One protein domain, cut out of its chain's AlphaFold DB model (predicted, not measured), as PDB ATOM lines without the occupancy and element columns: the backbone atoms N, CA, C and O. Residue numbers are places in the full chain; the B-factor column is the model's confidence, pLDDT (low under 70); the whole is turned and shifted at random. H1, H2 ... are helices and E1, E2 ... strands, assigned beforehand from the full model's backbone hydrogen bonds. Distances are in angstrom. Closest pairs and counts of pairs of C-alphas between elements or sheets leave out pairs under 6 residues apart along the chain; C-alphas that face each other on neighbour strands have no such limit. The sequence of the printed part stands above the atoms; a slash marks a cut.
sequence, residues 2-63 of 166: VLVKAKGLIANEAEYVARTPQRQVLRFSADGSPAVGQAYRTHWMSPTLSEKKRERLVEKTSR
ATOM      1  N   VAL A   2      31.020  34.836 129.463       49.00
ATOM      2  CA  VAL A   2      32.351  35.316 129.011       49.00
ATOM      3  C   VAL A   2      32.287  36.606 128.163       49.00
ATOM      4  O   VAL A   2      33.066  37.526 128.387       49.00
ATOM      5  N   LEU A   3      31.293  36.740 127.276       53.56
ATOM      6  CA  LEU A   3      31.103  37.927 126.416       53.56
ATOM      7  C   LEU A   3      30.745  39.219 127.171       53.56
ATOM      8  O   LEU A   3      30.949  40.316 126.660       53.56
ATOM      9  N   VAL A   4      30.188  39.092 128.374       58.47
ATOM     10  CA  VAL A   4      29.720  40.228 129.173       58.47
ATOM     11  C   VAL A   4      30.890  40.904 129.886       58.47
ATOM     12  O   VAL A   4      31.025  42.126 129.831       58.47
ATOM     13  N   LYS A   5      31.775  40.101 130.495       57.22
ATOM     14  CA  LYS A   5      32.995  40.597 131.148       57.22
ATOM     15  C   LYS A   5      33.929  41.280 130.144       57.22
ATOM     16  O   LYS A   5      34.497  42.316 130.461       57.22
ATOM     17  N   ALA A   6      33.998  40.768 128.912       62.44
ATOM     18  CA  ALA A   6      34.802  41.345 127.831       62.44
ATOM     19  C   ALA A   6      34.364  42.762 127.397       62.44
ATOM     20  O   ALA A   6      35.143  43.470 126.772       62.44
ATOM     21  N   LYS A   7      33.134  43.189 127.725       74.75
ATOM     22  CA  LYS A   7      32.589  44.512 127.368       74.75
ATOM     23  C   LYS A   7      32.509  45.495 128.545       74.75
ATOM     24  O   LYS A   7      31.924  46.563 128.389       74.75
ATOM     25  N   GLY A   8      33.050  45.142 129.717       83.25
ATOM     26  CA  GLY A   8      33.031  46.012 130.903       83.25
ATOM     27  C   GLY A   8      31.623  46.354 131.411       83.25
ATOM     28  O   GLY A   8      31.413  47.427 131.972       83.25
ATOM     29  N   LEU A   9      30.637  45.483 131.166       88.62
ATOM     30  CA  LEU A   9      29.253  45.713 131.582       88.62
ATOM     31  C   LEU A   9      29.113  45.612 133.104       88.62
ATOM     32  O   LEU A   9      29.678  44.718 133.735       88.62
ATOM     33  N   ILE A  10      28.309  46.505 133.675       87.38
ATOM     34  CA  ILE A  10      28.028  46.551 135.111       87.38
ATOM     35  C   ILE A  10      26.824  45.648 135.391       87.38
ATOM     36  O   ILE A  10      25.776  45.801 134.761       87.38
ATOM     37  N   ALA A  11      26.981  44.707 136.320       89.50
ATOM     38  CA  ALA A  11      25.899  43.835 136.765       89.50
ATOM     39  C   ALA A  11      24.980  44.565 137.754       89.50
ATOM     40  O   ALA A  11      25.454  45.260 138.650       89.50
ATOM     41  N   ASN A  12      23.676  44.350 137.620       88.69
ATOM     42  CA  ASN A  12      22.671  44.685 138.618       88.69
ATOM     43  C   ASN A  12      21.731  43.495 138.793       88.69
ATOM     44  O   ASN A  12      21.049  43.106 137.843       88.69
ATOM     45  N   GLU A  13      21.680  42.932 139.993       87.12
ATOM     46  CA  GLU A  13      20.737  41.862 140.305       87.12
ATOM     47  C   GLU A  13      19.386  42.463 140.715       87.12
ATOM     48  O   GLU A  13      19.332  43.404 141.505       87.12
ATOM     49  N   ALA A  14      18.295  41.944 140.152       87.44
ATOM     50  CA  ALA A  14      16.937  42.338 140.507       87.44
ATOM     51  C   ALA A  14      16.120  41.136 140.976       87.44
ATOM     52  O   ALA A  14      16.156  40.061 140.373       87.44
ATOM     53  N   GLU A  15      15.346  41.321 142.042       87.38
ATOM     54  CA  GLU A  15      14.428  40.295 142.519       87.38
ATOM     55  C   GLU A  15      13.153  40.263 141.677       87.38
ATOM     56  O   GLU A  15      12.443  41.258 141.528       87.38
ATOM     57  N   TYR A  16      12.824  39.083 141.157       89.00
ATOM     58  CA  TYR A  16      11.540  38.843 140.517       89.00
ATOM     59  C   TYR A  16      10.576  38.225 141.513       89.00
ATOM     60  O   TYR A  16      10.794  37.114 141.993       89.00
ATOM     61  N   VAL A  17       9.484  38.933 141.778       92.06
ATOM     62  CA  VAL A  17       8.437  38.500 142.703       92.06
ATOM     63  C   VAL A  17       7.122  38.237 141.980       92.06
ATOM     64  O   VAL A  17       6.810  38.854 140.956       92.06
ATOM     65  N   ALA A  18       6.331  37.319 142.525       91.38
ATOM     66  CA  ALA A  18       5.013  36.988 142.023       91.38
ATOM     67  C   ALA A  18       4.083  38.208 142.054       91.38
ATOM     68  O   ALA A  18       4.159  39.071 142.935       91.38
ATOM     69  N   ARG A  19       3.142  38.249 141.107       93.31
ATOM     70  CA  ARG A  19       2.094  39.277 141.030       93.31
ATOM     71  C   ARG A  19       0.935  38.968 141.990       93.31
ATOM     72  O   ARG A  19      -0.230  39.052 141.617       93.31
ATOM     73  N   THR A  20       1.274  38.598 143.220       92.69
ATOM     74  CA  THR A  20       0.343  38.320 144.319       92.69
ATOM     75  C   THR A  20       0.648  39.259 145.485       92.69
ATOM     76  O   THR A  20       1.769  39.772 145.576       92.69
ATOM     77  N   PRO A  21      -0.302  39.512 146.397       90.94
ATOM     78  CA  PRO A  21      -0.067  40.388 147.545       90.94
ATOM     79  C   PRO A  21       1.122  39.951 148.409       90.94
ATOM     80  O   PRO A  21       1.827  40.802 148.936       90.94
ATOM     81  N   GLN A  22       1.404  38.643 148.485       89.75
ATOM     82  CA  GLN A  22       2.520  38.090 149.260       89.75
ATOM     83  C   GLN A  22       3.897  38.253 148.593       89.75
ATOM     84  O   GLN A  22       4.899  38.000 149.251       89.75
ATOM     85  N   ARG A  23       3.971  38.649 147.309       92.00
ATOM     86  CA  ARG A  23       5.230  38.957 146.590       92.00
ATOM     87  C   ARG A  23       6.325  37.888 146.735       92.00
ATOM     88  O   ARG A  23       7.501  38.205 146.870       92.00
ATOM     89  N   GLN A  24       5.950  36.612 146.686       91.00
ATOM     90  CA  GLN A  24       6.909  35.508 146.794       91.00
ATOM     91  C   GLN A  24       7.946  35.565 145.661       91.00
ATOM     92  O   GLN A  24       7.581  35.822 144.511       91.00
ATOM     93  N   VAL A  25       9.219  35.299 145.963       90.06
ATOM     94  CA  VAL A  25      10.294  35.271 144.957       90.06
ATOM     95  C   VAL A  25      10.056  34.138 143.957       90.06
ATOM     96  O   VAL A  25       9.804  32.991 144.334       90.06
ATOM     97  N   LEU A  26      10.142  34.460 142.667       89.00
ATOM     98  CA  LEU A  26       9.946  33.512 141.577       89.00
ATOM     99  C   LEU A  26      11.162  32.596 141.405       89.00
ATOM    100  O   LEU A  26      12.316  33.018 141.506       89.00
ATOM    101  N   ARG A  27      10.881  31.329 141.089       86.88
ATOM    102  CA  ARG A  27      11.883  30.324 140.723       86.88
ATOM    103  C   ARG A  27      11.925  30.185 139.203       86.88
ATOM    104  O   ARG A  27      10.883  30.025 138.575       86.88
ATOM    105  N   PHE A  28      13.125  30.240 138.630       85.56
ATOM    106  CA  PHE A  28      13.345  30.208 137.176       85.56
ATOM    107  C   PHE A  28      13.702  28.827 136.624       85.56
ATOM    108  O   PHE A  28      13.794  28.658 135.412       85.56
ATOM    109  N   SER A  29      13.899  27.835 137.492       87.19
ATOM    110  CA  SER A  29      14.191  26.464 137.091       87.19
ATOM    111  C   SER A  29      13.410  25.473 137.950       87.19
ATOM    112  O   SER A  29      13.125  25.738 139.123       87.19
ATOM    113  N   ALA A  30      13.048  24.336 137.355       83.88
ATOM    114  CA  ALA A  30      12.293  23.283 138.034       83.88
ATOM    115  C   ALA A  30      13.092  22.638 139.181       83.88
ATOM    116  O   ALA A  30      12.521  22.270 140.202       83.88
ATOM    117  N   ASP A  31      14.414  22.555 139.026       85.62
ATOM    118  CA  ASP A  31      15.365  22.014 140.002       85.62
ATOM    119  C   ASP A  31      15.837  23.044 141.046       85.62
ATOM    120  O   ASP A  31      16.553  22.697 141.982       85.62
ATOM    121  N   GLY A  32      15.463  24.319 140.896       80.44
ATOM    122  CA  GLY A  32      15.897  25.396 141.784       80.44
ATOM    123  C   GLY A  32      17.379  25.777 141.682       80.44
ATOM    124  O   GLY A  32      17.877  26.427 142.600       80.44
ATOM    125  N   SER A  33      18.081  25.408 140.602       86.56
ATOM    126  CA  SER A  33      19.484  25.764 140.356       86.56
ATOM    127  C   SER A  33      19.780  27.253 140.627       86.56
ATOM    128  O   SER A  33      19.299  28.134 139.897       86.56
ATOM    129  N   PRO A  34      20.623  27.567 141.633       84.44
ATOM    130  CA  PRO A  34      20.955  28.948 141.977       84.44
ATOM    131  C   PRO A  34      21.628  29.707 140.829       84.44
ATOM    132  O   PRO A  34      21.346  30.886 140.622       84.44
ATOM    133  N   ALA A  35      22.463  29.024 140.039       87.19
ATOM    134  CA  ALA A  35      23.168  29.623 138.907       87.19
ATOM    135  C   ALA A  35      22.208  30.049 137.785       87.19
ATOM    136  O   ALA A  35      22.365  31.129 137.212       87.19
ATOM    137  N   VAL A  36      21.181  29.237 137.501       86.00
ATOM    138  CA  VAL A  36      20.136  29.595 136.529       86.00
ATOM    139  C   VAL A  36      19.326  30.775 137.058       86.00
ATOM    140  O   VAL A  36      19.150  31.760 136.344       86.00
ATOM    141  N   GLY A  37      18.900  30.731 138.323       86.00
ATOM    142  CA  GLY A  37      18.177  31.840 138.952       86.00
ATOM    143  C   GLY A  37      18.941  33.166 138.890       86.00
ATOM    144  O   GLY A  37      18.381  34.179 138.471       86.00
ATOM    145  N   GLN A  38      20.231  33.156 139.231       87.25
ATOM    146  CA  GLN A  38      21.087  34.340 139.165       87.25
ATOM    147  C   GLN A  38      21.234  34.864 137.731       87.25
ATOM    148  O   GLN A  38      21.158  36.073 137.507       87.25
ATOM    149  N   ALA A  39      21.393  33.976 136.746       87.62
ATOM    150  CA  ALA A  39      21.495  34.375 135.346       87.62
ATOM    151  C   ALA A  39      20.237  35.111 134.854       87.62
ATOM    152  O   ALA A  39      20.367  36.104 134.142       87.62
ATOM    153  N   TYR A  40      19.041  34.675 135.272       87.00
ATOM    154  CA  TYR A  40      17.781  35.356 134.948       87.00
ATOM    155  C   TYR A  40      17.610  36.694 135.684       87.00
ATOM    156  O   TYR A  40      17.057  37.625 135.106       87.00
ATOM    157  N   ARG A  41      18.092  36.810 136.929       89.31
ATOM    158  CA  ARG A  41      18.003  38.036 137.750       89.31
ATOM    159  C   ARG A  41      19.037  39.106 137.414       89.31
ATOM    160  O   ARG A  41      18.887  40.253 137.834       89.31
ATOM    161  N   THR A  42      20.097  38.752 136.694       90.62
ATOM    162  CA  THR A  42      21.190  39.685 136.411       90.62
ATOM    163  C   THR A  42      20.893  40.523 135.173       90.62
ATOM    164  O   THR A  42      20.943  40.045 134.038       90.62
ATOM    165  N   HIS A  43      20.676  41.814 135.390       88.94
ATOM    166  CA  HIS A  43      20.591  42.822 134.343       88.94
ATOM    167  C   HIS A  43      21.957  43.462 134.112       88.94
ATOM    168  O   HIS A  43      22.648  43.848 135.052       88.94
ATOM    169  N   TRP A  44      22.337  43.613 132.847       90.31
ATOM    170  CA  TRP A  44      23.624  44.186 132.466       90.31
ATOM    171  C   TRP A  44      23.444  45.601 131.932       90.31
ATOM    172  O   TRP A  44      22.638  45.839 131.032       90.31
ATOM    173  N   MET A  45      24.209  46.541 132.481       90.19
ATOM    174  CA  MET A  45      24.155  47.959 132.132       90.19
ATOM    175  C   MET A  45      25.453  48.414 131.471       90.19
ATOM    176  O   MET A  45      26.545  47.967 131.827       90.19
ATOM    177  N   SER A  46      25.331  49.338 130.515       89.44
ATOM    178  CA  SER A  46      26.496  49.934 129.861       89.44
ATOM    179  C   SER A  46      27.287  50.812 130.842       89.44
ATOM    180  O   SER A  46      26.676  51.640 131.530       89.44
ATOM    181  N   PRO A  47      28.629  50.716 130.867       88.19
ATOM    182  CA  PRO A  47      29.463  51.585 131.694       88.19
ATOM    183  C   PRO A  47      29.380  53.059 131.264       88.19
ATOM    184  O   PRO A  47      29.575  53.947 132.086       88.19
ATOM    185  N   THR A  48      29.015  53.330 130.005       92.19
ATOM    186  CA  THR A  48      28.909  54.690 129.442       92.19
ATOM    187  C   THR A  48      27.666  55.465 129.888       92.19
ATOM    188  O   THR A  48      27.522  56.643 129.566       92.19
ATOM    189  N   LEU A  49      26.736  54.829 130.610       91.62
ATOM    190  CA  LEU A  49      25.590  55.534 131.184       91.62
ATOM    191  C   LEU A  49      26.048  56.478 132.299       91.62
ATOM    192  O   LEU A  49      26.947  56.148 133.062       91.62
ATOM    193  N   SER A  50      25.389  57.628 132.443       93.31
ATOM    194  CA  SER A  50      25.582  58.448 133.640       93.31
ATOM    195  C   SER A  50      25.073  57.716 134.881       93.31
ATOM    196  O   SER A  50      24.176  56.873 134.797       93.31
ATOM    197  N   GLU A  51      25.605  58.075 136.045       91.50
ATOM    198  CA  GLU A  51      25.205  57.504 137.334       91.50
ATOM    199  C   GLU A  51      23.692  57.593 137.560       91.50
ATOM    200  O   GLU A  51      23.033  56.565 137.687       91.50
ATOM    201  N   LYS A  52      23.114  58.786 137.394       93.81
ATOM    202  CA  LYS A  52      21.663  59.016 137.482       93.81
ATOM    203  C   LYS A  52      20.832  58.116 136.555       93.81
ATOM    204  O   LYS A  52      19.708  57.736 136.880       93.81
ATOM    205  N   LYS A  53      21.346  57.783 135.362       92.81
ATOM    206  CA  LYS A  53      20.658  56.855 134.446       92.81
ATOM    207  C   LYS A  53      20.738  55.417 134.953       92.81
ATOM    208  O   LYS A  53      19.749  54.702 134.822       92.81
ATOM    209  N   ARG A  54      21.874  55.003 135.524       91.31
ATOM    210  CA  ARG A  54      22.029  53.676 136.138       91.31
ATOM    211  C   ARG A  54      21.110  53.523 137.345       91.31
ATOM    212  O   ARG A  54      20.340  52.573 137.371       91.31
ATOM    213  N   GLU A  55      21.094  54.488 138.259       91.81
ATOM    214  CA  GLU A  55      20.199  54.490 139.427       91.81
ATOM    215  C   GLU A  55      18.732  54.336 139.021       91.81
ATOM    216  O   GLU A  55      18.025  53.472 139.532       91.81
ATOM    217  N   ARG A  56      18.284  55.096 138.016       92.56
ATOM    218  CA  ARG A  56      16.911  54.997 137.507       92.56
ATOM    219  C   ARG A  56      16.593  53.624 136.903       92.56
ATOM    220  O   ARG A  56      15.448  53.178 136.976       92.56
ATOM    221  N   LEU A  57      17.561  52.964 136.263       91.31
ATOM    222  CA  LEU A  57      17.386  51.606 135.734       91.31
ATOM    223  C   LEU A  57      17.297  50.577 136.863       91.31
ATOM    224  O   LEU A  57      16.419  49.716 136.811       91.31
ATOM    225  N   VAL A  58      18.154  50.699 137.877       91.00
ATOM    226  CA  VAL A  58      18.136  49.860 139.083       91.00
ATOM    227  C   VAL A  58      16.781  49.991 139.774       91.00
ATOM    228  O   VAL A  58      16.085  48.993 139.942       91.00
ATOM    229  N   GLU A  59      16.345  51.221 140.053       91.19
ATOM    230  CA  GLU A  59      15.054  51.515 140.680       91.19
ATOM    231  C   GLU A  59      13.876  50.967 139.862       91.19
ATOM    232  O   GLU A  59      12.955  50.351 140.392       91.19
ATOM    233  N   LYS A  60      13.885  51.160 138.538       88.75
ATOM    234  CA  LYS A  60      12.808  50.654 137.679       88.75
ATOM    235  C   LYS A  60      12.722  49.128 137.709       88.75
ATOM    236  O   LYS A  60      11.620  48.596 137.611       88.75
ATOM    237  N   THR A  61      13.862  48.451 137.797       87.00
ATOM    238  CA  THR A  61      13.938  46.986 137.768       87.00
ATOM    239  C   THR A  61      13.635  46.375 139.138       87.00
ATOM    240  O   THR A  61      13.065  45.293 139.197       87.00
ATOM    241  N   SER A  62      13.944  47.078 140.235       86.38
ATOM    242  CA  SER A  62      13.622  46.637 141.599       86.38
ATOM    243  C   SER A  62      12.158  46.859 141.988       86.38
ATOM    244  O   SER A  62      11.661  46.222 142.916       86.38
ATOM    245  N   ARG A  63      11.435  47.743 141.286       88.38
ATOM    246  CA  ARG A  63      10.007  47.977 141.542       88.38
ATOM    247  C   ARG A  63       9.194  46.709 141.273       88.38
ATOM    248  O   ARG A  63       9.201  46.197 140.150       88.38
TER     249      ARG A  63
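AT A GLANCE: This is residues 2 to 63 of the 166 residues of an uncharacterized protein of Reyranella sp. CPCC 100927 (UniProt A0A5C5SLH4). Two short strands, E1 and E2, pair as a small antiparallel ribbon in the middle of a flat, loose model, with the longest helix, H3, over one face of that ribbon. The short helices H1 and H2 lie on the side away from H3, and residues 14 to 33 make a long loop that swings out from the end of E1 and comes back to H2. The printed part has 62 residues, with three named helices and two named strands in the order H1, E1, H2, E2, H3, and its class is mixed, helices and strands. It is loose, with a radius of gyration of the C-alphas of 13.7 A, and spans 36 by 28 by 10 A.

HOW THE PARTS SIT: H1, residues 2 to 5, comes nearest to E2, residues 42 to 45, where the C-alphas of Val 4 and Trp 44 are 8.0 A apart, the closest of the two elements. E1, residues 10 to 13, is the antiparallel neighbour of E2, with 147 degrees between their directions. C-alphas 10 and 45 face each other at 5.1 A, and 13 and 42 at 4.5 A. N 10 and O 45, at 2.9 A, and N 43 and O 12, at 2.8 A, are within hydrogen-bond range. H2, residues 34 to 41, comes closest to E1 at the C-alphas of Glu 13 and Arg 41, 5.4 A. H3, residues 51 to 62, comes closest to E1 at the C-alphas of Asn 12 and Val 58, 6.9 A, and to E2 at those of Met 45 and Arg 54, 7.3 A. H1 and H2, H1 and H3, and H2 and H3 are apart. In H2 and H3 every O i to N i+4 pair is within hydrogen-bond range; H1 is too short for such a pair, and its one O i to N i+3 pair is not within range.

IN THESE COORDINATES: H1 begins at C-alpha 2, (32.351, 35.316, 129.011), and measures 5.7 A from first to last C-alpha. E1 measures 10.1 A from C-alpha 10, (28.028, 46.551, 135.111). H2 measures 10.4 A, E2 9.8 A and H3 16.4 A, ending at C-alpha 62, (13.622, 46.637, 141.599).

THE WHOLE: The C-alphas of Ala 6 and Pro 21, the two farthest apart, are 40.1 A from each other. The printed part has no cut. The link from E1 to H2, 20 residues, is long; the other three are tight. Residues 30 to 35, of which 34 and 35 belong to H2, stand free. The mean pLDDT of the printed part is 86.1, and residues 2 to 6 are under 70.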